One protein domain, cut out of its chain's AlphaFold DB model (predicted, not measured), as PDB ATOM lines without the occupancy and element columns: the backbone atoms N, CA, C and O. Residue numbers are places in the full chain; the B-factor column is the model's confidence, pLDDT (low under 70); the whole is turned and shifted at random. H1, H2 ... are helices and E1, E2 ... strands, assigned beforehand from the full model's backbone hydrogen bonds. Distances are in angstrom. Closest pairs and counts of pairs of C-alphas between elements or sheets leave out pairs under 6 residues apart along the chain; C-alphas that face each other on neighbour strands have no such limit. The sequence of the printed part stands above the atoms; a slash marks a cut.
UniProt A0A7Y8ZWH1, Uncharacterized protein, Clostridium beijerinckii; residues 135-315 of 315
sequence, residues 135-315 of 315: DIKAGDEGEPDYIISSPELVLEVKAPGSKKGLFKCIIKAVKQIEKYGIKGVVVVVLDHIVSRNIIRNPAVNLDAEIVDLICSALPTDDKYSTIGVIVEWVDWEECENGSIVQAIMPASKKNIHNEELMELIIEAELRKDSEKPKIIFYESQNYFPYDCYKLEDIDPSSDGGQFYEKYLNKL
ATOM      1  N   ASP A 135      12.403 -13.467  28.889       92.25
ATOM      2  CA  ASP A 135      13.102 -14.152  27.807       92.25
ATOM      3  C   ASP A 135      12.100 -14.995  27.024       92.25
ATOM      4  O   ASP A 135      11.799 -16.129  27.400       92.25
ATOM      5  N   ILE A 136      11.534 -14.389  25.982       94.50
ATOM      6  CA  ILE A 136      10.526 -15.013  25.127       94.50
ATOM      7  C   ILE A 136      11.152 -15.552  23.843       94.50
ATOM      8  O   ILE A 136      12.039 -14.921  23.271       94.50
ATOM      9  N   LYS A 137      10.630 -16.658  23.319       95.12
ATOM     10  CA  LYS A 137      10.900 -17.197  21.981       95.12
ATOM     11  C   LYS A 137       9.568 -17.373  21.247       95.12
ATOM     12  O   LYS A 137       8.604 -17.795  21.878       95.12
ATOM     13  N   ALA A 138       9.514 -17.069  19.951       93.06
ATOM     14  CA  ALA A 138       8.353 -17.417  19.128       93.06
ATOM     15  C   ALA A 138       8.227 -18.942  18.988       93.06
ATOM     16  O   ALA A 138       9.243 -19.634  18.831       93.06
ATOM     17  N   GLY A 139       6.996 -19.448  19.048       88.31
ATOM     18  CA  GLY A 139       6.699 -20.831  18.684       88.31
ATOM     19  C   GLY A 139       6.643 -21.043  17.174       88.31
ATOM     20  O   GLY A 139       6.435 -20.109  16.396       88.31
ATOM     21  N   ASP A 140       6.825 -22.294  16.766       85.31
ATOM     22  CA  ASP A 140       6.630 -22.722  15.382       85.31
ATOM     23  C   ASP A 140       5.153 -23.084  15.089       85.31
ATOM     24  O   ASP A 140       4.252 -22.958  15.921       85.31
ATOM     25  N   GLU A 141       4.868 -23.547  13.867       81.62
ATOM     26  CA  GLU A 141       3.517 -23.949  13.463       81.62
ATOM     27  C   GLU A 141       2.943 -25.048  14.377       81.62
ATOM     28  O   GLU A 141       3.435 -26.176  14.424       81.62
ATOM     29  N   GLY A 142       1.842 -24.728  15.062       79.38
ATOM     30  CA  GLY A 142       1.154 -25.648  15.971       79.38
ATOM     31  C   GLY A 142       1.699 -25.657  17.401       79.38
ATOM     32  O   GLY A 142       1.123 -26.352  18.241       79.38
ATOM     33  N   GLU A 143       2.748 -24.883  17.677       90.62
ATOM     34  CA  GLU A 143       3.232 -24.582  19.022       90.62
ATOM     35  C   GLU A 143       2.518 -23.345  19.602       90.62
ATOM     36  O   GLU A 143       1.761 -22.679  18.884       90.62
ATOM     37  N   PRO A 144       2.719 -23.054  20.900       94.50
ATOM     38  CA  PRO A 144       2.296 -21.800  21.502       94.50
ATOM     39  C   PRO A 144       2.988 -20.571  20.930       94.50
ATOM     40  O   PRO A 144       4.191 -20.609  20.697       94.50
ATOM     41  N   ASP A 145       2.241 -19.475  20.779       94.88
ATOM     42  CA  ASP A 145       2.728 -18.224  20.176       94.88
ATOM     43  C   ASP A 145       4.041 -17.733  20.834       94.88
ATOM     44  O   ASP A 145       4.994 -17.377  20.136       94.88
ATOM     45  N   TYR A 146       4.146 -17.816  22.172       96.56
ATOM     46  CA  TYR A 146       5.396 -17.556  22.899       96.56
ATOM     47  C   TYR A 146       5.768 -18.653  23.896       96.56
ATOM     48  O   TYR A 146       4.931 -19.186  24.622       96.56
ATOM     49  N   ILE A 147       7.071 -18.904  24.008       96.00
ATOM     50  CA  ILE A 147       7.694 -19.748  25.030       96.00
ATOM     51  C   ILE A 147       8.577 -18.853  25.897       96.00
ATOM     52  O   ILE A 147       9.455 -18.168  25.372       96.00
ATOM     53  N   ILE A 148       8.362 -18.853  27.211       94.94
ATOM     54  CA  ILE A 148       9.162 -18.100  28.180       94.94
ATOM     55  C   ILE A 148      10.078 -19.077  28.903       94.94
ATOM     56  O   ILE A 148       9.607 -20.080  29.432       94.94
ATOM     57  N   SER A 149      11.380 -18.798  28.926       88.00
ATOM     58  CA  SER A 149      12.381 -19.740  29.455       88.00
ATOM     59  C   SER A 149      12.537 -19.693  30.982       88.00
ATOM     60  O   SER A 149      13.064 -20.629  31.581       88.00
ATOM     61  N   SER A 150      12.152 -18.588  31.632       84.50
ATOM     62  CA  SER A 150      12.351 -18.393  33.074       84.50
ATOM     63  C   SER A 150      11.331 -17.411  33.674       84.50
ATOM     64  O   SER A 150      11.529 -16.200  33.544       84.50
ATOM     65  N   PRO A 151      10.301 -17.892  34.402       86.94
ATOM     66  CA  PRO A 151       9.949 -19.303  34.591       86.94
ATOM     67  C   PRO A 151       9.496 -19.960  33.281       86.94
ATOM     68  O   PRO A 151       9.043 -19.271  32.372       86.94
ATOM     69  N   GLU A 152       9.640 -21.286  33.191       92.19
ATOM     70  CA  GLU A 152       9.212 -22.046  32.015       92.19
ATOM     71  C   GLU A 152       7.681 -22.040  31.914       92.19
ATOM     72  O   GLU A 152       6.989 -22.686  32.705       92.19
ATOM     73  N   LEU A 153       7.153 -21.274  30.961       95.75
ATOM     74  CA  LEU A 153       5.727 -21.213  30.663       95.75
ATOM     75  C   LEU A 153       5.496 -20.889  29.186       95.75
ATOM     76  O   LEU A 153       6.391 -20.401  28.497       95.75
ATOM     77  N   VAL A 154       4.283 -21.130  28.705       97.25
ATOM     78  CA  VAL A 154       3.886 -20.783  27.337       97.25
ATOM     79  C   VAL A 154       2.701 -19.837  27.293       97.25
ATOM     80  O   VAL A 154       1.847 -19.842  28.180       97.25
ATOM     81  N   LEU A 155       2.636 -19.024  26.247       97.25
ATOM     82  CA  LEU A 155       1.552 -18.084  26.022       97.25
ATOM     83  C   LEU A 155       0.906 -18.317  24.668       97.25
ATOM     84  O   LEU A 155       1.579 -18.539  23.667       97.25
ATOM     85  N   GLU A 156      -0.411 -18.196  24.667       96.88
ATOM     86  CA  GLU A 156      -1.240 -18.157  23.469       96.88
ATOM     87  C   GLU A 156      -1.954 -16.818  23.426       96.88
ATOM     88  O   GLU A 156      -2.760 -16.523  24.309       96.88
ATOM     89  N   VAL A 157      -1.693 -16.013  22.405       94.12
ATOM     90  CA  VAL A 157      -2.327 -14.715  22.201       94.12
ATOM     91  C   VAL A 157      -3.487 -14.859  21.226       94.12
ATOM     92  O   VAL A 157      -3.373 -15.445  20.148       94.12
ATOM     93  N   LYS A 158      -4.655 -14.335  21.593       91.38
ATOM     94  CA  LYS A 158      -5.861 -14.401  20.764       91.38
ATOM     95  C   LYS A 158      -6.579 -13.056  20.750       91.38
ATOM     96  O   LYS A 158      -6.842 -12.471  21.791       91.38
ATOM     97  N   ALA A 159      -6.972 -12.605  19.562       87.06
ATOM     98  CA  ALA A 159      -7.709 -11.357  19.353       87.06
ATOM     99  C   ALA A 159      -9.097 -11.639  18.741       87.06
ATOM    100  O   ALA A 159      -9.305 -11.491  17.533       87.06
ATOM    101  N   PRO A 160     -10.067 -12.138  19.527       85.38
ATOM    102  CA  PRO A 160     -11.367 -12.517  18.991       85.38
ATOM    103  C   PRO A 160     -12.187 -11.298  18.549       85.38
ATOM    104  O   PRO A 160     -12.181 -10.255  19.187       85.38
ATOM    105  N   GLY A 161     -12.972 -11.452  17.477       77.62
ATOM    106  CA  GLY A 161     -13.875 -10.404  16.969       77.62
ATOM    107  C   GLY A 161     -15.352 -10.556  17.363       77.62
ATOM    108  O   GLY A 161     -16.190  -9.768  16.917       77.62
ATOM    109  N   SER A 162     -15.708 -11.601  18.119       81.56
ATOM    110  CA  SER A 162     -17.080 -11.902  18.565       81.56
ATOM    111  C   SER A 162     -17.088 -12.831  19.787       81.56
ATOM    112  O   SER A 162     -16.086 -13.490  20.048       81.56
ATOM    113  N   LYS A 163     -18.225 -12.957  20.492       87.75
ATOM    114  CA  LYS A 163     -18.395 -13.898  21.625       87.75
ATOM    115  C   LYS A 163     -18.164 -15.362  21.216       87.75
ATOM    116  O   LYS A 163     -17.346 -16.056  21.810       87.75
ATOM    117  N   LYS A 164     -18.801 -15.820  20.132       89.38
ATOM    118  CA  LYS A 164     -18.551 -17.165  19.578       89.38
ATOM    119  C   LYS A 164     -17.076 -17.346  19.196       89.38
ATOM    120  O   LYS A 164     -16.509 -18.407  19.436       89.38
ATOM    121  N   GLY A 165     -16.455 -16.317  18.616       87.19
ATOM    122  CA  GLY A 165     -15.030 -16.312  18.284       87.19
ATOM    123  C   GLY A 165     -14.134 -16.429  19.518       87.19
ATOM    124  O   GLY A 165     -13.225 -17.248  19.510       87.19
ATOM    125  N   LEU A 166     -14.430 -15.678  20.582       90.69
ATOM    126  CA  LEU A 166     -13.741 -15.730  21.874       90.69
ATOM    127  C   LEU A 166     -13.742 -17.153  22.440       90.69
ATOM    128  O   LEU A 166     -12.676 -17.705  22.697       90.69
ATOM    129  N   PHE A 167     -14.916 -17.780  22.522       93.62
ATOM    130  CA  PHE A 167     -15.052 -19.156  23.002       93.62
ATOM    131  C   PHE A 167     -14.196 -20.148  22.200       93.62
ATOM    132  O   PHE A 167     -13.416 -20.916  22.761       93.62
ATOM    133  N   LYS A 168     -14.286 -20.088  20.866       92.38
ATOM    134  CA  LYS A 168     -13.499 -20.943  19.965       92.38
ATOM    135  C   LYS A 168     -11.992 -20.707  20.090       92.38
ATOM    136  O   LYS A 168     -11.223 -21.663  20.050       92.38
ATOM    137  N   CYS A 169     -11.572 -19.449  20.227       92.44
ATOM    138  CA  CYS A 169     -10.165 -19.084  20.369       92.44
ATOM    139  C   CYS A 169      -9.571 -19.639  21.661       92.44
ATOM    140  O   CYS A 169      -8.459 -20.154  21.625       92.44
ATOM    141  N   ILE A 170     -10.319 -19.600  22.769       96.56
ATOM    142  CA  ILE A 170      -9.862 -20.175  24.038       96.56
ATOM    143  C   ILE A 170      -9.720 -21.693  23.918       96.56
ATOM    144  O   ILE A 170      -8.680 -22.216  24.293       96.56
ATOM    145  N   ILE A 171     -10.687 -22.400  23.319       96.25
ATOM    146  CA  ILE A 171     -10.562 -23.856  23.097       96.25
ATOM    147  C   ILE A 171      -9.337 -24.183  22.238       96.25
ATOM    148  O   ILE A 171      -8.608 -25.135  22.519       96.25
ATOM    149  N   LYS A 172      -9.095 -23.389  21.187       94.12
ATOM    150  CA  LYS A 172      -7.914 -23.546  20.334       94.12
ATOM    151  C   LYS A 172      -6.619 -23.354  21.136       94.12
ATOM    152  O   LYS A 172      -5.743 -24.209  21.049       94.12
ATOM    153  N   ALA A 173      -6.537 -22.290  21.933       96.12
ATOM    154  CA  ALA A 173      -5.381 -21.989  22.772       96.12
ATOM    155  C   ALA A 173      -5.133 -23.078  23.826       96.12
ATOM    156  O   ALA A 173      -4.014 -23.565  23.951       96.12
ATOM    157  N   VAL A 174      -6.187 -23.545  24.510       96.69
ATOM    158  CA  VAL A 174      -6.113 -24.696  25.425       96.69
ATOM    159  C   VAL A 174      -5.516 -25.889  24.685       96.69
ATOM    160  O   VAL A 174      -4.501 -26.429  25.107       96.69
ATOM    161  N   LYS A 175      -6.062 -26.265  23.522       94.69
ATOM    162  CA  LYS A 175      -5.542 -27.393  22.733       94.69
ATOM    163  C   LYS A 175      -4.049 -27.254  22.401       94.69
ATOM    164  O   LYS A 175      -3.352 -28.267  22.427       94.69
ATOM    165  N   GLN A 176      -3.560 -26.058  22.071       94.56
ATOM    166  CA  GLN A 176      -2.141 -25.825  21.772       94.56
ATOM    167  C   GLN A 176      -1.263 -25.948  23.028       94.56
ATOM    168  O   GLN A 176      -0.293 -26.707  23.017       94.56
ATOM    169  N   ILE A 177      -1.656 -25.310  24.135       97.00
ATOM    170  CA  ILE A 177      -0.950 -25.387  25.426       97.00
ATOM    171  C   ILE A 177      -0.880 -26.834  25.925       97.00
ATOM    172  O   ILE A 177       0.185 -27.321  26.302       97.00
ATOM    173  N   GLU A 178      -2.000 -27.555  25.885       96.00
ATOM    174  CA  GLU A 178      -2.051 -28.938  26.360       96.00
ATOM    175  C   GLU A 178      -1.207 -29.890  25.512       96.00
ATOM    176  O   GLU A 178      -0.593 -30.810  26.050       96.00
ATOM    177  N   LYS A 179      -1.149 -29.679  24.191       94.00
ATOM    178  CA  LYS A 179      -0.275 -30.462  23.306       94.00
ATOM    179  C   LYS A 179       1.202 -30.210  23.585       94.00
ATOM    180  O   LYS A 179       1.996 -31.136  23.455       94.00
ATOM    181  N   TYR A 180       1.550 -28.976  23.938       95.50
ATOM    182  CA  TYR A 180       2.916 -28.607  24.278       95.50
ATOM    183  C   TYR A 180       3.333 -29.172  25.648       95.50
ATOM    184  O   TYR A 180       4.470 -29.601  25.823       95.50
ATOM    185  N   GLY A 181       2.397 -29.259  26.600       94.81
ATOM    186  CA  GLY A 181       2.581 -29.975  27.869       94.81
ATOM    187  C   GLY A 181       3.322 -29.190  28.956       94.81
ATOM    188  O   GLY A 181       3.698 -29.760  29.979       94.81
ATOM    189  N   ILE A 182       3.517 -27.887  28.748       95.12
ATOM    190  CA  ILE A 182       4.060 -26.950  29.737       95.12
ATOM    191  C   ILE A 182       2.943 -26.013  30.185       95.12
ATOM    192  O   ILE A 182       2.004 -25.734  29.436       95.12
ATOM    193  N   LYS A 183       3.033 -25.544  31.435       96.38
ATOM    194  CA  LYS A 183       2.071 -24.600  31.995       96.38
ATOM    195  C   LYS A 183       1.912 -23.383  31.092       96.38
ATOM    196  O   LYS A 183       2.901 -22.796  30.665       96.38
ATOM    197  N   GLY A 184       0.665 -23.013  30.818       97.31
ATOM    198  CA  GLY A 184       0.388 -21.949  29.866       97.31
ATOM    199  C   GLY A 184      -0.748 -21.030  30.261       97.31
ATOM    200  O   GLY A 184      -1.668 -21.420  30.984       97.31
ATOM    201  N   VAL A 185      -0.672 -19.800  29.767       97.31
ATOM    202  CA  VAL A 185      -1.683 -18.759  29.959       97.31
ATOM    203  C   VAL A 185      -2.179 -18.303  28.594       97.31
ATOM    204  O   VAL A 185      -1.398 -18.105  27.667       97.31
ATOM    205  N   VAL A 186      -3.491 -18.127  28.467       98.00
ATOM    206  CA  VAL A 186      -4.081 -17.549  27.258       98.00
ATOM    207  C   VAL A 186      -4.207 -16.042  27.457       98.00
ATOM    208  O   VAL A 186      -4.902 -15.604  28.369       98.00
ATOM    209  N   VAL A 187      -3.569 -15.243  26.611       96.31
ATOM    210  CA  VAL A 187      -3.756 -13.790  26.564       96.31
ATOM    211  C   VAL A 187      -4.824 -13.478  25.521       96.31
ATOM    212  O   VAL A 187      -4.723 -13.876  24.363       96.31
ATOM    213  N   VAL A 188      -5.881 -12.786  25.925       93.62
ATOM    214  CA  VAL A 188      -7.020 -12.460  25.073       93.62
ATOM    215  C   VAL A 188      -7.171 -10.950  24.976       93.62
ATOM    216  O   VAL A 188      -7.545 -10.295  25.943       93.62
ATOM    217  N   VAL A 189      -6.972 -10.402  23.781       89.94
ATOM    218  CA  VAL A 189      -7.130  -8.968  23.523       89.94
ATOM    219  C   VAL A 189      -8.529  -8.698  22.976       89.94
ATOM    220  O   VAL A 189      -8.908  -9.166  21.901       89.94
ATOM    221  N   LEU A 190      -9.326  -7.967  23.749       86.75
ATOM    222  CA  LEU A 190     -10.754  -7.746  23.521       86.75
ATOM    223  C   LEU A 190     -11.060  -6.436  22.782       86.75
ATOM    224  O   LEU A 190     -12.237  -6.133  22.584       86.75
ATOM    225  N   ASP A 191     -10.054  -5.691  22.322       78.50
ATOM    226  CA  ASP A 191     -10.218  -4.395  21.641       78.50
ATOM    227  C   ASP A 191     -11.263  -4.428  20.520       78.50
ATOM    228  O   ASP A 191     -12.103  -3.536  20.411       78.50
ATOM    229  N   HIS A 192     -11.281  -5.495  19.716       74.00
ATOM    230  CA  HIS A 192     -12.261  -5.667  18.641       74.00
ATOM    231  C   HIS A 192     -13.688  -5.922  19.137       74.00
ATOM    232  O   HIS A 192     -14.655  -5.576  18.459       74.00
ATOM    233  N   ILE A 193     -13.844  -6.566  20.291       74.88
ATOM    234  CA  ILE A 193     -15.148  -6.818  20.912       74.88
ATOM    235  C   ILE A 193     -15.656  -5.524  21.566       74.88
ATOM    236  O   ILE A 193     -16.836  -5.190  21.422       74.88
ATOM    237  N   VAL A 194     -14.767  -4.767  22.217       71.44
ATOM    238  CA  VAL A 194     -15.072  -3.469  22.839       71.44
ATOM    239  C   VAL A 194     -15.446  -2.425  21.788       71.44
ATOM    240  O   VAL A 194     -16.521  -1.836  21.887       71.44
ATOM    241  N   SER A 195     -14.650  -2.250  20.726       66.38
ATOM    242  CA  SER A 195     -14.936  -1.259  19.671       66.38
ATOM    243  C   SER A 195     -16.264  -1.515  18.947       66.38
ATOM    244  O   SER A 195     -16.943  -0.592  18.496       66.38
ATOM    245  N   ARG A 196     -16.707  -2.777  18.901       63.62
ATOM    246  CA  ARG A 196     -18.010  -3.187  18.351       63.62
ATOM    247  C   ARG A 196     -19.178  -3.016  19.330       63.62
ATOM    248  O   ARG A 196     -20.293  -3.413  18.994       63.62
ATOM    249  N   ASN A 197     -18.949  -2.431  20.509       60.19
ATOM    250  CA  ASN A 197     -19.919  -2.288  21.600       60.19
ATOM    251  C   ASN A 197     -20.527  -3.624  22.069       60.19
ATOM    252  O   ASN A 197     -21.675  -3.667  22.515       60.19
ATOM    253  N   ILE A 198     -19.780  -4.726  21.950       59.56
ATOM    254  CA  ILE A 198     -20.205  -6.039  22.464       59.56
ATOM    255  C   ILE A 198     -19.932  -6.127  23.976       59.56
ATOM    256  O   ILE A 198     -20.681  -6.790  24.689       59.56
ATOM    257  N   ILE A 199     -18.903  -5.423  24.457       58.53
ATOM    258  CA  ILE A 199     -18.607  -5.173  25.876       58.53
ATOM    259  C   ILE A 199     -18.655  -3.655  26.086       58.53
ATOM    260  O   ILE A 199     -18.221  -2.902  25.213       58.53
ATOM    261  N   ARG A 200     -19.233  -3.183  27.199       52.88
ATOM    262  CA  ARG A 200     -19.351  -1.740  27.478       52.88
ATOM    263  C   ARG A 200     -18.012  -1.155  27.946       52.88
ATOM    264  O   ARG A 200     -17.377  -1.706  28.837       52.88
ATOM    265  N   ASN A 201     -17.656  -0.014  27.361       56.00
ATOM    266  CA  ASN A 201     -16.338   0.626  27.416       56.00
ATOM    267  C   ASN A 201     -15.883   1.242  28.768       56.00
ATOM    268  O   ASN A 201     -14.681   1.383  28.922       56.00
ATOM    269  N   PRO A 202     -16.721   1.546  29.786       51.75
ATOM    270  CA  PRO A 202     -16.197   2.120  31.038       51.75
ATOM    271  C   PRO A 202     -16.031   1.104  32.180       51.75
ATOM    272  O   PRO A 202     -15.942   1.479  33.352       51.75
ATOM    273  N   ALA A 203     -16.102  -0.199  31.908       57.03
ATOM    274  CA  ALA A 203     -16.134  -1.174  32.987       57.03
ATOM    275  C   ALA A 203     -14.716  -1.470  33.510       57.03
ATOM    276  O   ALA A 203     -13.919  -2.115  32.840       57.03
ATOM    277  N   VAL A 204     -14.434  -1.066  34.757       65.88
ATOM    278  CA  VAL A 204     -13.234  -1.476  35.528       65.88
ATOM    279  C   VAL A 204     -13.126  -3.007  35.630       65.88
ATOM    280  O   VAL A 204     -12.049  -3.554  35.840       65.88
ATOM    281  N   ASN A 205     -14.254  -3.706  35.488       74.50
ATOM    282  CA  ASN A 205     -14.333  -5.159  35.472       74.50
ATOM    283  C   ASN A 205     -15.054  -5.637  34.215       74.50
ATOM    284  O   ASN A 205     -16.043  -5.037  33.799       74.50
ATOM    285  N   LEU A 206     -14.608  -6.765  33.677       82.19
ATOM    286  CA  LEU A 206     -15.245  -7.445  32.564       82.19
ATOM    287  C   LEU A 206     -16.691  -7.850  32.901       82.19
ATOM    288  O   LEU A 206     -17.009  -8.192  34.042       82.19
ATOM    289  N   ASP A 207     -17.566  -7.833  31.893       83.75
ATOM    290  CA  ASP A 207     -18.952  -8.295  32.025       83.75
ATOM    291  C   ASP A 207     -18.997  -9.755  32.516       83.75
ATOM    292  O   ASP A 207     -18.276 -10.614  32.003       83.75
ATOM    293  N   ALA A 208     -19.865 -10.041  33.490       86.31
ATOM    294  CA  ALA A 208     -20.045 -11.375  34.053       86.31
ATOM    295  C   ALA A 208     -20.400 -12.423  32.986       86.31
ATOM    296  O   ALA A 208     -19.971 -13.568  33.108       86.31
ATOM    297  N   GLU A 209     -21.124 -12.040  31.928       87.25
ATOM    298  CA  GLU A 209     -21.430 -12.933  30.804       87.25
ATOM    299  C   GLU A 209     -20.154 -13.351  30.054       87.25
ATOM    300  O   GLU A 209     -19.999 -14.502  29.652       87.25
ATOM    301  N   ILE A 210     -19.202 -12.428  29.890       89.25
ATOM    302  CA  ILE A 210     -17.925 -12.717  29.230       89.25
ATOM    303  C   ILE A 210     -17.023 -13.541  30.148       89.25
ATOM    304  O   ILE A 210     -16.365 -14.463  29.671       89.25
ATOM    305  N   VAL A 211     -17.012 -13.257  31.454       92.00
ATOM    306  CA  VAL A 211     -16.288 -14.080  32.435       92.00
ATOM    307  C   VAL A 211     -16.814 -15.519  32.419       92.00
ATOM    308  O   VAL A 211     -16.016 -16.451  32.318       92.00
ATOM    309  N   ASP A 212     -18.137 -15.714  32.441       91.81
ATOM    310  CA  ASP A 212     -18.745 -17.048  32.357       91.81
ATOM    311  C   ASP A 212     -18.408 -17.744  31.033       91.81
ATOM    312  O   ASP A 212     -18.066 -18.928  31.023       91.81
ATOM    313  N   LEU A 213     -18.411 -17.006  29.919       93.69
ATOM    314  CA  LEU A 213     -18.026 -17.529  28.611       93.69
ATOM    315  C   LEU A 213     -16.567 -18.010  28.575       93.69
ATOM    316  O   LEU A 213     -16.281 -19.075  28.027       93.69
ATOM    317  N   ILE A 214     -15.651 -17.236  29.161       95.38
ATOM    318  CA  ILE A 214     -14.231 -17.586  29.274       95.38
ATOM    319  C   ILE A 214     -14.074 -18.839  30.138       95.38
ATOM    320  O   ILE A 214     -13.455 -19.811  29.709       95.38
ATOM    321  N   CYS A 215     -14.681 -18.860  31.325       95.00
ATOM    322  CA  CYS A 215     -14.598 -19.998  32.238       95.00
ATOM    323  C   CYS A 215     -15.260 -21.264  31.692       95.00
ATOM    324  O   CYS A 215     -14.766 -22.357  31.952       95.00
ATOM    325  N   SER A 216     -16.321 -21.133  30.895       95.31
ATOM    326  CA  SER A 216     -16.952 -22.247  30.176       95.31
ATOM    327  C   SER A 216     -15.990 -22.924  29.194       95.31
ATOM    328  O   SER A 216     -16.106 -24.120  28.938       95.31
ATOM    329  N   ALA A 217     -15.038 -22.176  28.628       96.31
ATOM    330  CA  ALA A 217     -14.047 -22.695  27.687       96.31
ATOM    331  C   ALA A 217     -12.775 -23.228  28.366       96.31
ATOM    332  O   ALA A 217     -11.989 -23.905  27.707       96.31
ATOM    333  N   LEU A 218     -12.540 -22.931  29.646       96.50
ATOM    334  CA  LEU A 218     -11.324 -23.339  30.348       96.50
ATOM    335  C   LEU A 218     -11.453 -24.736  30.973       96.50
ATOM    336  O   LEU A 218     -12.524 -25.099  31.466       96.50
ATOM    337  N   PRO A 219     -10.367 -25.529  30.999       94.62
ATOM    338  CA  PRO A 219     -10.361 -26.793  31.715       94.62
ATOM    339  C   PRO A 219     -10.407 -26.567  33.232       94.62
ATOM    340  O   PRO A 219      -9.680 -25.735  33.775       94.62
ATOM    341  N   THR A 220     -11.220 -27.353  33.934       90.25
ATOM    342  CA  THR A 220     -11.355 -27.277  35.398       90.25
ATOM    343  C   THR A 220     -10.442 -28.244  36.148       90.25
ATOM    344  O   THR A 220     -10.112 -27.991  37.302       90.25
ATOM    345  N   ASP A 221     -10.005 -29.338  35.528       89.75
ATOM    346  CA  ASP A 221      -9.178 -30.359  36.183       89.75
ATOM    347  C   ASP A 221      -7.697 -29.942  36.229       89.75
ATOM    348  O   ASP A 221      -7.122 -29.529  35.217       89.75
ATOM    349  N   ASP A 222      -7.053 -30.087  37.390       88.31
ATOM    350  CA  ASP A 222      -5.641 -29.773  37.631       88.31
ATOM    351  C   ASP A 222      -4.657 -30.500  36.709       88.31
ATOM    352  O   ASP A 222      -3.563 -29.974  36.481       88.31
ATOM    353  N   LYS A 223      -5.057 -31.629  36.103       91.56
ATOM    354  CA  LYS A 223      -4.237 -32.355  35.119       91.56
ATOM    355  C   LYS A 223      -3.879 -31.526  33.880       91.56
ATOM    356  O   LYS A 223      -2.857 -31.793  33.260       91.56
ATOM    357  N   TYR A 224      -4.703 -30.535  33.530       94.75
ATOM    358  CA  TYR A 224      -4.461 -29.658  32.386       94.75
ATOM    359  C   TYR A 224      -3.361 -28.616  32.678       94.75
ATOM    360  O   TYR A 224      -3.212 -28.102  33.795       94.75
ATOM    361  N   SER A 225      -2.578 -28.297  31.658       96.31
ATOM    362  CA  SER A 225      -1.452 -27.367  31.688       96.31
ATOM    363  C   SER A 225      -1.897 -25.907  31.635       96.31
ATOM    364  O   SER A 225      -1.235 -25.045  32.209       96.31
ATOM    365  N   THR A 226      -3.048 -25.632  31.029       97.31
ATOM    366  CA  THR A 226      -3.646 -24.301  30.978       97.31
ATOM    367  C   THR A 226      -4.000 -23.839  32.389       97.31
ATOM    368  O   THR A 226      -4.738 -24.510  33.120       97.31
ATOM    369  N   ILE A 227      -3.445 -22.693  32.774       96.06
ATOM    370  CA  ILE A 227      -3.614 -22.080  34.091       96.06
ATOM    371  C   ILE A 227      -4.874 -21.213  34.121       96.06
ATOM    372  O   ILE A 227      -5.681 -21.314  35.043       96.06
ATOM    373  N   GLY A 228      -5.041 -20.365  33.111       96.81
ATOM    374  CA  GLY A 228      -6.107 -19.377  33.062       96.81
ATOM    375  C   GLY A 228      -5.994 -18.472  31.844       96.81
ATOM    376  O   GLY A 228      -5.240 -18.748  30.906       96.81
ATOM    377  N   VAL A 229      -6.763 -17.390  31.877       97.44
ATOM    378  CA  VAL A 229      -6.830 -16.377  30.825       97.44
ATOM    379  C   VAL A 229      -6.493 -15.011  31.409       97.44
ATOM    380  O   VAL A 229      -6.975 -14.655  32.481       97.44
ATOM    381  N   ILE A 230      -5.702 -14.230  30.688       95.31
ATOM    382  CA  ILE A 230      -5.513 -12.801  30.924       95.31
ATOM    383  C   ILE A 230      -6.236 -12.076  29.802       95.31
ATOM    384  O   ILE A 230      -5.906 -12.260  28.638       95.31
ATOM    385  N   VAL A 231      -7.251 -11.291  30.140       92.25
ATOM    386  CA  VAL A 231      -7.934 -10.417  29.189       92.25
ATOM    387  C   VAL A 231      -7.345  -9.016  29.244       92.25
ATOM    388  O   VAL A 231      -7.089  -8.490  30.326       92.25
ATOM    389  N   GLU A 232      -7.193  -8.404  28.078       88.06
ATOM    390  CA  GLU A 232      -6.779  -7.015  27.922       88.06
ATOM    391  C   GLU A 232      -7.741  -6.253  27.010       88.06
ATOM    392  O   GLU A 232      -8.201  -6.794  26.002       88.06
ATOM    393  N   TRP A 233      -8.030  -4.995  27.342       85.19
ATOM    394  CA  TRP A 233      -8.678  -4.060  26.425       85.19
ATOM    395  C   TRP A 233      -8.303  -2.608  26.709       85.19
ATOM    396  O   TRP A 233      -7.977  -2.241  27.835       85.19
ATOM    397  N   VAL A 234      -8.393  -1.761  25.690       76.31
ATOM    398  CA  VAL A 234      -8.206  -0.311  25.826       76.31
ATOM    399  C   VAL A 234      -9.456   0.351  26.420       76.31
ATOM    400  O   VAL A 234     -10.572   0.115  25.952       76.31
ATOM    401  N   ASP A 235      -9.258   1.212  27.423       71.00
ATOM    402  CA  ASP A 235     -10.253   2.196  27.866       71.00
ATOM    403  C   ASP A 235     -10.225   3.394  26.907       71.00
ATOM    404  O   ASP A 235      -9.248   4.141  26.847       71.00
ATOM    405  N   TRP A 236     -11.280   3.553  26.108       62.94
ATOM    406  CA  TRP A 236     -11.344   4.621  25.104       62.94
ATOM    407  C   TRP A 236     -12.001   5.913  25.613       62.94
ATOM    408  O   TRP A 236     -12.044   6.890  24.862       62.94
ATOM    409  N   GLU A 237     -12.556   5.934  26.830       59.25
ATOM    410  CA  GLU A 237     -13.222   7.123  27.386       59.25
ATOM    411  C   GLU A 237     -12.234   8.018  28.135       59.25
ATOM    412  O   GLU A 237     -12.236   9.241  27.962       59.25
ATOM    413  N   GLU A 238     -11.343   7.414  28.915       53.66
ATOM    414  CA  GLU A 238     -10.232   8.121  29.531       53.66
ATOM    415  C   GLU A 238      -9.039   8.060  28.575       53.66
ATOM    416  O   GLU A 238      -8.201   7.174  28.678       53.66
ATOM    417  N   CYS A 239      -8.928   9.023  27.649       45.16
ATOM    418  CA  CYS A 239      -7.808   9.187  26.697       45.16
ATOM    419  C   CYS A 239      -6.381   9.186  27.324       45.16
ATOM    420  O   CYS A 239      -5.399   9.400  26.612       45.16
ATOM    421  N   GLU A 240      -6.258   8.987  28.641       50.09
ATOM    422  CA  GLU A 240      -5.039   8.946  29.455       50.09
ATOM    423  C   GLU A 240      -4.824   7.602  30.200       50.09
ATOM    424  O   GLU A 240      -3.744   7.373  30.777       50.09
ATOM    425  N   ASN A 241      -5.802   6.686  30.178       50.38
ATOM    426  CA  ASN A 241      -5.692   5.370  30.798       50.38
ATOM    427  C   ASN A 241      -5.139   4.347  29.809       50.38
ATOM    428  O   ASN A 241      -5.569   4.236  28.667       50.38
ATOM    429  N   GLY A 242      -4.104   3.632  30.251       64.88
ATOM    430  CA  GLY A 242      -3.543   2.522  29.490       64.88
ATOM    431  C   GLY A 242      -4.528   1.358  29.403       64.88
ATOM    432  O   GLY A 242      -5.626   1.418  29.953       64.88
ATOM    433  N   SER A 243      -4.115   0.284  28.737       75.00
ATOM    434  CA  SER A 243      -4.882  -0.955  28.688       75.00
ATOM    435  C   SER A 243      -5.322  -1.415  30.082       75.00
ATOM    436  O   SER A 243      -4.534  -1.403  31.032       75.00
ATOM    437  N   ILE A 244      -6.575  -1.847  30.195       81.88
ATOM    438  CA  ILE A 244      -7.096  -2.563  31.355       81.88
ATOM    439  C   ILE A 244      -6.727  -4.033  31.184       81.88
ATOM    440  O   ILE A 244      -6.961  -4.615  30.126       81.88
ATOM    441  N   VAL A 245      -6.172  -4.631  32.236       87.19
ATOM    442  CA  VAL A 245      -5.802  -6.048  32.276       87.19
ATOM    443  C   VAL A 245      -6.552  -6.722  33.416       87.19
ATOM    444  O   VAL A 245      -6.559  -6.230  34.545       87.19
ATOM    445  N   GLN A 246      -7.168  -7.867  33.139       89.06
ATOM    446  CA  GLN A 246      -7.855  -8.670  34.142       89.06
ATOM    447  C   GLN A 246      -7.553 -10.154  33.952       89.06
ATOM    448  O   GLN A 246      -7.633 -10.697  32.857       89.06
ATOM    449  N   ALA A 247      -7.214 -10.832  35.041       93.75
ATOM    450  CA  ALA A 247      -6.957 -12.263  35.033       93.75
ATOM    451  C   ALA A 247      -8.189 -13.046  35.478       93.75
ATOM    452  O   ALA A 247      -8.853 -12.676  36.445       93.75
ATOM    453  N   ILE A 248      -8.460 -14.148  34.789       95.44
ATOM    454  CA  ILE A 248      -9.561 -15.066  35.056       95.44
ATOM    455  C   ILE A 248      -8.990 -16.477  35.164       95.44
ATOM    456  O   ILE A 248      -8.355 -16.988  34.241       95.44
ATOM    457  N   MET A 249      -9.245 -17.118  36.299       94.69
ATOM    458  CA  MET A 249      -8.790 -18.465  36.614       94.69
ATOM    459  C   MET A 249      -9.980 -19.317  37.089       94.69
ATOM    460  O   MET A 249     -10.782 -18.844  37.903       94.69
ATOM    461  N   PRO A 250     -10.113 -20.580  36.637       93.00
ATOM    462  CA  PRO A 250     -11.070 -21.509  37.223       93.00
ATOM    463  C   PRO A 250     -10.804 -21.663  38.723       93.00
ATOM    464  O   PRO A 250      -9.653 -21.812  39.134       93.00
ATOM    465  N   ALA A 251     -11.846 -21.657  39.555       92.12
ATOM    466  CA  ALA A 251     -11.682 -21.746  41.011       92.12
ATOM    467  C   ALA A 251     -10.886 -22.991  41.460       92.12
ATOM    468  O   ALA A 251     -10.143 -22.931  42.439       92.12
ATOM    469  N   SER A 252     -10.995 -24.092  40.715       90.31
ATOM    470  CA  SER A 252     -10.247 -25.332  40.938       90.31
ATOM    471  C   SER A 252      -8.737 -25.203  40.713       90.31
ATOM    472  O   SER A 252      -7.979 -25.925  41.342       90.31
ATOM    473  N   LYS A 253      -8.289 -24.256  39.880       90.19
ATOM    474  CA  LYS A 253      -6.878 -24.051  39.503       90.19
ATOM    475  C   LYS A 253      -6.117 -23.116  40.443       90.19
ATOM    476  O   LYS A 253      -4.957 -22.791  40.176       90.19
ATOM    477  N   LYS A 254      -6.757 -22.692  41.538       90.50
ATOM    478  CA  LYS A 254      -6.217 -21.763  42.532       90.50
ATOM    479  C   LYS A 254      -5.107 -22.413  43.364       90.50
ATOM    480  O   LYS A 254      -5.347 -22.937  44.450       90.50
ATOM    481  N   ASN A 255      -3.880 -22.369  42.859       91.88
ATOM    482  CA  ASN A 255      -2.680 -22.702  43.621       91.88
ATOM    483  C   ASN A 255      -1.644 -21.575  43.513       91.88
ATOM    484  O   ASN A 255      -1.619 -20.850  42.522       91.88
ATOM    485  N   ILE A 256      -0.789 -21.454  44.534       90.31
ATOM    486  CA  ILE A 256       0.167 -20.341  44.690       90.31
ATOM    487  C   ILE A 256       1.068 -20.189  43.458       90.31
ATOM    488  O   ILE A 256       1.279 -19.084  42.980       90.31
ATOM    489  N   HIS A 257       1.558 -21.297  42.903       92.19
ATOM    490  CA  HIS A 257       2.455 -21.250  41.752       92.19
ATOM    491  C   HIS A 257       1.761 -20.707  40.492       92.19
ATOM    492  O   HIS A 257       2.312 -19.870  39.785       92.19
ATOM    493  N   ASN A 258       0.527 -21.136  40.228       93.69
ATOM    494  CA  ASN A 258      -0.282 -20.616  39.128       93.69
ATOM    495  C   ASN A 258      -0.587 -19.119  39.295       93.69
ATOM    496  O   ASN A 258      -0.600 -18.388  38.306       93.69
ATOM    497  N   GLU A 259      -0.846 -18.676  40.528       92.75
ATOM    498  CA  GLU A 259      -1.071 -17.263  40.850       92.75
ATOM    499  C   GLU A 259       0.179 -16.430  40.525       92.75
ATOM    500  O   GLU A 259       0.073 -15.453  39.790       92.75
ATOM    501  N   GLU A 260       1.363 -16.869  40.963       92.06
ATOM    502  CA  GLU A 260       2.644 -16.203  40.674       92.06
ATOM    503  C   GLU A 260       2.922 -16.090  39.165       92.06
ATOM    504  O   GLU A 260       3.354 -15.040  38.688       92.06
ATOM    505  N   LEU A 261       2.644 -17.149  38.393       93.06
ATOM    506  CA  LEU A 261       2.833 -17.142  36.939       93.06
ATOM    507  C   LEU A 261       1.861 -16.194  36.229       93.06
ATOM    508  O   LEU A 261       2.267 -15.486  35.311       93.06
ATOM    509  N   MET A 262       0.590 -16.152  36.641       93.19
ATOM    510  CA  MET A 262      -0.363 -15.196  36.071       93.19
ATOM    511  C   MET A 262       0.003 -13.759  36.434       93.19
ATOM    512  O   MET A 262      -0.037 -12.896  35.564       93.19
ATOM    513  N   GLU A 263       0.388 -13.501  37.686       91.38
ATOM    514  CA  GLU A 263       0.820 -12.172  38.121       91.38
ATOM    515  C   GLU A 263       2.008 -11.658  37.308       91.38
ATOM    516  O   GLU A 263       2.001 -10.493  36.920       91.38
ATOM    517  N   LEU A 264       2.975 -12.521  36.983       90.25
ATOM    518  CA  LEU A 264       4.122 -12.151  36.154       90.25
ATOM    519  C   LEU A 264       3.701 -11.622  34.775       90.25
ATOM    520  O   LEU A 264       4.252 -10.634  34.291       90.25
ATOM    521  N   ILE A 265       2.720 -12.266  34.141       92.38
ATOM    522  CA  ILE A 265       2.231 -11.838  32.826       92.38
ATOM    523  C   ILE A 265       1.361 -10.590  32.949       92.38
ATOM    524  O   ILE A 265       1.508  -9.674  32.151       92.38
ATOM    525  N   ILE A 266       0.504 -10.501  33.971       90.50
ATOM    526  CA  ILE A 266      -0.288  -9.291  34.231       90.50
ATOM    527  C   ILE A 266       0.632  -8.074  34.393       90.50
ATOM    528  O   ILE A 266       0.370  -7.027  33.812       90.50
ATOM    529  N   GLU A 267       1.713  -8.210  35.162       87.62
ATOM    530  CA  GLU A 267       2.708  -7.149  35.337       87.62
ATOM    531  C   GLU A 267       3.363  -6.743  34.018       87.62
ATOM    532  O   GLU A 267       3.528  -5.551  33.770       87.62
ATOM    533  N   ALA A 268       3.704  -7.713  33.167       87.75
ATOM    534  CA  ALA A 268       4.289  -7.433  31.862       87.75
ATOM    535  C   ALA A 268       3.312  -6.712  30.919       87.75
ATOM    536  O   ALA A 268       3.715  -5.829  30.164       87.75
ATOM    537  N   GLU A 269       2.023  -7.044  30.988       86.50
ATOM    538  CA  GLU A 269       0.991  -6.447  30.138       86.50
ATOM    539  C   GLU A 269       0.572  -5.040  30.607       86.50
ATOM    540  O   GLU A 269       0.089  -4.230  29.806       86.50
ATOM    541  N   LEU A 270       0.787  -4.712  31.885       78.38
ATOM    542  CA  LEU A 270       0.485  -3.404  32.460       78.38
ATOM    543  C   LEU A 270       1.622  -2.402  32.243       78.38
ATOM    544  O   LEU A 270       2.728  -2.524  32.760       78.38
ATOM    545  N   ARG A 271       1.314  -1.299  31.555       61.28
ATOM    546  CA  ARG A 271       2.282  -0.211  31.311       61.28
ATOM    547  C   ARG A 271       2.601   0.646  32.547       61.28
ATOM    548  O   ARG A 271       3.593   1.375  32.539       61.28
ATOM    549  N   LYS A 272       1.760   0.622  33.586       61.69
ATOM    550  CA  LYS A 272       1.897   1.458  34.794       61.69
ATOM    551  C   LYS A 272       2.079   0.563  36.022       61.69
ATOM    552  O   LYS A 272       1.385  -0.438  36.148       61.69
ATOM    553  N   ASP A 273       2.956   0.971  36.943       53.16
ATOM    554  CA  ASP A 273       3.126   0.349  38.269       53.16
ATOM    555  C   ASP A 273       1.925   0.691  39.181       53.16
ATOM    556  O   ASP A 273       2.076   1.301  40.242       53.16
ATOM    557  N   SER A 274       0.702   0.409  38.728       55.44
ATOM    558  CA  SER A 274      -0.512   0.517  39.540       55.44
ATOM    559  C   SER A 274      -0.691  -0.732  40.404       55.44
ATOM    560  O   SER A 274       0.020  -1.722  40.236       55.44
ATOM    561  N   GLU A 275      -1.639  -0.695  41.345       60.75
ATOM    562  CA  GLU A 275      -2.024  -1.884  42.112       60.75
ATOM    563  C   GLU A 275      -2.244  -3.074  41.168       60.75
ATOM    564  O   GLU A 275      -2.937  -2.940  40.155       60.75
ATOM    565  N   LYS A 276      -1.628  -4.226  41.482       64.38
ATOM    566  CA  LYS A 276      -1.780  -5.431  40.665       64.38
ATOM    567  C   LYS A 276      -3.274  -5.764  40.542       64.38
ATOM    568  O   LYS A 276      -3.945  -5.880  41.575       64.38
ATOM    569  N   PRO A 277      -3.806  -5.939  39.322       71.69
ATOM    570  CA  PRO A 277      -5.168  -6.385  39.116       71.69
ATOM    571  C   PRO A 277      -5.425  -7.676  39.875       71.69
ATOM    572  O   PRO A 277      -4.613  -8.602  39.883       71.69
ATOM    573  N   LYS A 278      -6.594  -7.750  40.499       80.38
ATOM    574  CA  LYS A 278      -7.018  -8.953  41.201       80.38
ATOM    575  C   LYS A 278      -7.297 -10.075  40.198       80.38
ATOM    576  O   LYS A 278      -8.069  -9.883  39.258       80.38
ATOM    577  N   ILE A 279      -6.762 -11.267  40.463       91.06
ATOM    578  CA  ILE A 279      -7.166 -12.495  39.768       91.06
ATOM    579  C   ILE A 279      -8.612 -12.832  40.162       91.06
ATOM    580  O   ILE A 279      -8.938 -13.002  41.344       91.06
ATOM    581  N   ILE A 280      -9.494 -12.918  39.168       92.38
ATOM    582  CA  ILE A 280     -10.858 -13.409  39.333       92.38
ATOM    583  C   ILE A 280     -10.824 -14.932  39.356       92.38
ATOM    584  O   ILE A 280     -10.403 -15.574  38.398       92.38
ATOM    585  N   PHE A 281     -11.356 -15.501  40.434       92.62
ATOM    586  CA  PHE A 281     -11.670 -16.922  40.517       92.62
ATOM    587  C   PHE A 281     -13.144 -17.117  40.200       92.62
ATOM    588  O   PHE A 281     -13.990 -16.468  40.821       92.62
ATOM    589  N   TYR A 282     -13.448 -17.995  39.250       91.88
ATOM    590  CA  TYR A 282     -14.821 -18.204  38.803       91.88
ATOM    591  C   TYR A 282     -15.090 -19.676  38.481       91.88
ATOM    592  O   TYR A 282     -14.188 -20.425  38.103       91.88
ATOM    593  N   GLU A 283     -16.340 -20.092  38.668       89.06
ATOM    594  CA  GLU A 283     -16.818 -21.449  38.409       89.06
ATOM    595  C   GLU A 283     -18.073 -21.358  37.531       89.06
ATOM    596  O   GLU A 283     -19.102 -20.835  37.960       89.06
ATOM    597  N   SER A 284     -17.973 -21.832  36.287       88.25
ATOM    598  CA  SER A 284     -19.118 -21.909  35.375       88.25
ATOM    599  C   SER A 284     -19.947 -23.172  35.647       88.25
ATOM    600  O   SER A 284     -19.566 -24.045  36.421       88.25
ATOM    601  N   GLN A 285     -21.111 -23.298  35.024       85.75
ATOM    602  CA  GLN A 285     -21.875 -24.553  34.999       85.75
ATOM    603  C   GLN A 285     -21.856 -25.211  33.609       85.75
ATOM    604  O   GLN A 285     -22.322 -26.339  33.461       85.75
ATOM    605  N   ASN A 286     -21.306 -24.538  32.590       90.62
ATOM    606  CA  ASN A 286     -21.380 -24.952  31.187       90.62
ATOM    607  C   ASN A 286     -19.995 -25.227  30.584       90.62
ATOM    608  O   ASN A 286     -19.575 -24.592  29.620       90.62
ATOM    609  N   TYR A 287     -19.283 -26.203  31.137       92.81
ATOM    610  CA  TYR A 287     -17.920 -26.510  30.706       92.81
ATOM    611  C   TYR A 287     -17.853 -27.219  29.359       92.81
ATOM    612  O   TYR A 287     -18.571 -28.195  29.114       92.81
ATOM    613  N   PHE A 288     -16.917 -26.784  28.518       94.81
ATOM    614  CA  PHE A 288     -16.524 -27.539  27.343       94.81
ATOM    615  C   PHE A 288     -15.968 -28.907  27.788       94.81
ATOM    616  O   PHE A 288     -15.058 -28.960  28.622       94.81
ATOM    617  N   PRO A 289     -16.505 -30.030  27.283       93.00
ATOM    618  CA  PRO A 289     -16.242 -31.342  27.862       93.00
ATOM    619  C   PRO A 289     -14.937 -31.937  27.316       93.00
ATOM    620  O   PRO A 289     -14.955 -32.910  26.565       93.00
ATOM    621  N   TYR A 290     -13.798 -31.355  27.705       93.19
ATOM    622  CA  TYR A 290     -12.467 -31.800  27.274       93.19
ATOM    623  C   TYR A 290     -12.230 -33.289  27.543       93.19
ATOM    624  O   TYR A 290     -11.718 -33.986  26.680       93.19
ATOM    625  N   ASP A 291     -12.691 -33.807  28.683       87.75
ATOM    626  CA  ASP A 291     -12.503 -35.213  29.066       87.75
ATOM    627  C   ASP A 291     -13.261 -36.214  28.178       87.75
ATOM    628  O   ASP A 291     -12.961 -37.408  28.186       87.75
ATOM    629  N   CYS A 292     -14.256 -35.751  27.416       87.25
ATOM    630  CA  CYS A 292     -15.002 -36.593  26.484       87.25
ATOM    631  C   CYS A 292     -14.320 -36.716  25.115       87.25
ATOM    632  O   CYS A 292     -14.697 -37.590  24.333       87.25
ATOM    633  N   TYR A 293     -13.338 -35.864  24.822       83.56
ATOM    634  CA  TYR A 293     -12.659 -35.807  23.535       83.56
ATOM    635  C   TYR A 293     -11.162 -36.046  23.708       83.56
ATOM    636  O   TYR A 293     -10.551 -35.637  24.691       83.56
ATOM    637  N   LYS A 294     -10.520 -36.667  22.718       87.31
ATOM    638  CA  LYS A 294      -9.062 -36.575  22.640       87.31
ATOM    639  C   LYS A 294      -8.705 -35.179  22.150       87.31
ATOM    640  O   LYS A 294      -9.267 -34.725  21.157       87.31
ATOM    641  N   LEU A 295      -7.753 -34.516  22.808       89.69
ATOM    642  CA  LEU A 295      -7.354 -33.144  22.469       89.69
ATOM    643  C   LEU A 295      -7.002 -32.975  20.985       89.69
ATOM    644  O   LEU A 295      -7.333 -31.961  20.375       89.69
ATOM    645  N   GLU A 296      -6.352 -33.973  20.385       88.31
ATOM    646  CA  GLU A 296      -6.009 -33.993  18.961       88.31
ATOM    647  C   GLU A 296      -7.224 -33.946  18.026       88.31
ATOM    648  O   GLU A 296      -7.156 -33.238  17.017       88.31
ATOM    649  N   ASP A 297      -8.329 -34.577  18.420       91.69
ATOM    650  CA  ASP A 297      -9.545 -34.744  17.620       91.69
ATOM    651  C   ASP A 297     -10.506 -33.550  17.720       91.69
ATOM    652  O   ASP A 297     -11.385 -33.412  16.878       91.69
ATOM    653  N   ILE A 298     -10.337 -32.670  18.716       92.25
ATOM    654  CA  ILE A 298     -11.191 -31.483  18.883       92.25
ATOM    655  C   ILE A 298     -10.990 -30.538  17.695       92.25
ATOM    656  O   ILE A 298      -9.884 -30.021  17.511       92.25
ATOM    657  N   ASP A 299     -12.045 -30.241  16.942       93.44
ATOM    658  CA  ASP A 299     -12.086 -29.122  16.001       93.44
ATOM    659  C   ASP A 299     -12.702 -27.908  16.719       93.44
ATOM    660  O   ASP A 299     -13.923 -27.853  16.900       93.44
ATOM    661  N   PRO A 300     -11.903 -26.897  17.125       90.94
ATOM    662  CA  PRO A 300     -12.432 -25.746  17.856       90.94
ATOM    663  C   PRO A 300     -13.523 -24.999  17.079       90.94
ATOM    664  O   PRO A 300     -14.446 -24.442  17.677       90.94
ATOM    665  N   SER A 301     -13.451 -24.991  15.746       87.19
ATOM    666  CA  SER A 301     -14.411 -24.290  14.898       87.19
ATOM    667  C   SER A 301     -15.747 -25.018  14.823       87.19
ATOM    668  O   SER A 301     -16.792 -24.367  14.966       87.19
ATOM    669  N   SER A 302     -15.725 -26.335  14.616       90.88
ATOM    670  CA  SER A 302     -16.935 -27.158  14.570       90.88
ATOM    671  C   SER A 302     -17.485 -27.415  15.973       90.88
ATOM    672  O   SER A 302     -18.579 -26.950  16.302       90.88
ATOM    673  N   ASP A 303     -16.717 -28.086  16.829       92.00
ATOM    674  CA  ASP A 303     -17.182 -28.591  18.124       92.00
ATOM    675  C   ASP A 303     -17.447 -27.446  19.099       92.00
ATOM    676  O   ASP A 303     -18.510 -27.375  19.721       92.00
ATOM    677  N   GLY A 304     -16.521 -26.484  19.167       90.44
ATOM    678  CA  GLY A 304     -16.703 -25.267  19.958       90.44
ATOM    679  C   GLY A 304     -17.883 -24.431  19.458       90.44
ATOM    680  O   GLY A 304     -18.644 -23.880  20.252       90.44
ATOM    681  N   GLY A 305     -18.095 -24.384  18.138       91.00
ATOM    682  CA  GLY A 305     -19.235 -23.698  17.536       91.00
ATOM    683  C   GLY A 305     -20.578 -24.315  17.924       91.00
ATOM    684  O   GLY A 305     -21.465 -23.593  18.377       91.00
ATOM    685  N   GLN A 306     -20.706 -25.635  17.781       92.88
ATOM    686  CA  GLN A 306     -21.920 -26.372  18.137       92.88
ATOM    687  C   GLN A 306     -22.203 -26.303  19.638       92.88
ATOM    688  O   GLN A 306     -23.353 -26.120  20.044       92.88
ATOM    689  N   PHE A 307     -21.163 -26.421  20.471       93.19
ATOM    690  CA  PHE A 307     -21.308 -26.316  21.918       93.19
ATOM    691  C   PHE A 307     -21.826 -24.931  22.323       93.19
ATOM    692  O   PHE A 307     -22.835 -24.837  23.027       93.19
ATOM    693  N   TYR A 308     -21.201 -23.865  21.809       92.62
ATOM    694  CA  TYR A 308     -21.623 -22.488  22.063       92.62
ATOM    695  C   TYR A 308     -23.101 -22.271  21.706       92.62
ATOM    696  O   TYR A 308     -23.877 -21.766  22.515       92.62
ATOM    697  N   GLU A 309     -23.527 -22.699  20.518       92.31
ATOM    698  CA  GLU A 309     -24.905 -22.504  20.048       92.31
ATOM    699  C   GLU A 309     -25.933 -23.305  20.854       92.31
ATOM    700  O   GLU A 309     -27.046 -22.836  21.100       92.31
ATOM    701  N   LYS A 310     -25.575 -24.520  21.272       91.75
ATOM    702  CA  LYS A 310     -26.494 -25.428  21.962       91.75
ATOM    703  C   LYS A 310     -26.672 -25.083  23.440       91.75
ATOM    704  O   LYS A 310     -27.778 -25.286  23.966       91.75
ATOM    705  N   TYR A 311     -25.611 -24.600  24.086       86.00
ATOM    706  CA  TYR A 311     -25.532 -24.506  25.544       86.00
ATOM    707  C   TYR A 311     -25.285 -23.092  26.074       86.00
ATOM    708  O   TYR A 311     -25.812 -22.781  27.135       86.00
ATOM    709  N   LEU A 312     -24.573 -22.227  25.342       84.94
ATOM    710  CA  LEU A 312     -24.163 -20.907  25.846       84.94
ATOM    711  C   LEU A 312     -24.995 -19.752  25.277       84.94
ATOM    712  O   LEU A 312     -25.349 -18.846  26.014       84.94
ATOM    713  N   ASN A 313     -25.425 -19.812  24.013       76.62
ATOM    714  CA  ASN A 313     -26.247 -18.763  23.378       76.62
ATOM    715  C   ASN A 313     -27.703 -18.682  23.901       76.62
ATOM    716  O   ASN A 313     -28.551 -18.026  23.299       76.62
ATOM    717  N   LYS A 314     -28.029 -19.443  24.952       62.84
ATOM    718  CA  LYS A 314     -29.341 -19.442  25.619       62.84
ATOM    719  C   LYS A 314     -29.363 -18.575  26.883       62.84
ATOM    720  O   LYS A 314     -30.437 -18.439  27.470       62.84
ATOM    721  N   LEU A 315     -28.199 -18.075  27.297       52.72
ATOM    722  CA  LEU A 315     -28.007 -17.081  28.352       52.72
ATOM    723  C   LEU A 315     -28.142 -15.675  27.753       52.72
ATOM    724  O   LEU A 315     -28.695 -14.810  28.466       52.72
TER     725      LEU A 315
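What this domain is: This is residues 135 to 315 of the 315 residues of an uncharacterized protein of Clostridium beijerinckii (UniProt A0A7Y8ZWH1). A strongly twisted sheet of seven strands has helices over both faces: H1 and H3 cover one face, and the sheet curls round H4 on the other. H5, near the chain's end, packs on H1, and the hairpin of E1 and E2 makes one edge of the sheet. The printed part has 181 residues, with five named helices and seven named strands in the order E1 E2 E3 H1 E4 H2 H3 E5 E6 H4 E7 H5; the mixed sheet has the order E1 E2 E3 E4 E5 E6 E7. The class is mixed, and the whole is compact, with a radius of gyration of the C-alphas of 15.5 A and spans of 46 by 41 by 30 A.

How they stand to each other: E1 (residues 136 to 138), E2 (146 to 149) and E3 (152 to 158) form a meander, each strand the antiparallel neighbour of the one before; N 137 and O 147, and N 148 and O 153, are 2.8 A apart. H1 (163 to 180) is on the sheet at a height of 8.7 A. E3, H1 and E4 (184 to 189) form a strand-helix-strand unit, two parallel neighbour strands with a helix between, its crossover right-handed; N 187 and O 156 are 2.8 A apart. H2 (191 to 195) only grazes the sheet. H3 (208 to 217), on the same face as H1, touches residues 163 to 171 of H1 alone, the closest C-alphas being those of Ile 171 and Ala 217, 5.9 A apart. E5 (226 to 233) is parallel to E4, with N 230 and O 186 2.8 A apart; E4, H2, H3 and E5 form a second right-handed unit. E5 and E6 (244 to 250) are a hairpin, with N 231 and O 246 2.8 A apart. H4 (256 to 269) is on the opposite face, giving three layers; its closest C-alpha pair with E5 is Asn 258 and Ile 227, 6.2 A. E7 (279 to 282) is parallel to E6, N 280 and O 247 being 2.8 A apart, and E6, H4 and E7 form a third right-handed unit. H5 (303 to 312), not on the sheet, touches residues 164 to 171 of H1 alone, the C-alphas of Gly 304 and Lys 168 being closest at 5.4 A. In H1, H2, H3, H4 and H5 every O i to N i+4 pair is within hydrogen-bond range.

Where its parts are: E1 begins at C-alpha 136 (10.526, -15.013, 25.127), and H5 ends at C-alpha 312 (-24.163, -20.907, 25.846). H1 is 26.0 A long, E5 21.3 A, E3 20.3 A, E6 20.2 A and H4 20.1 A.

The domain as a whole: The C-alphas farthest apart, those of Glu 240 and Cys 292, are 46.7 A apart. The printed part has no cut; the links H2 to H3 and E7 to H5 are long. The pLDDT is under 70 at residues 195 to 204, 236 to 242, 271 to 276 and 314 to 315.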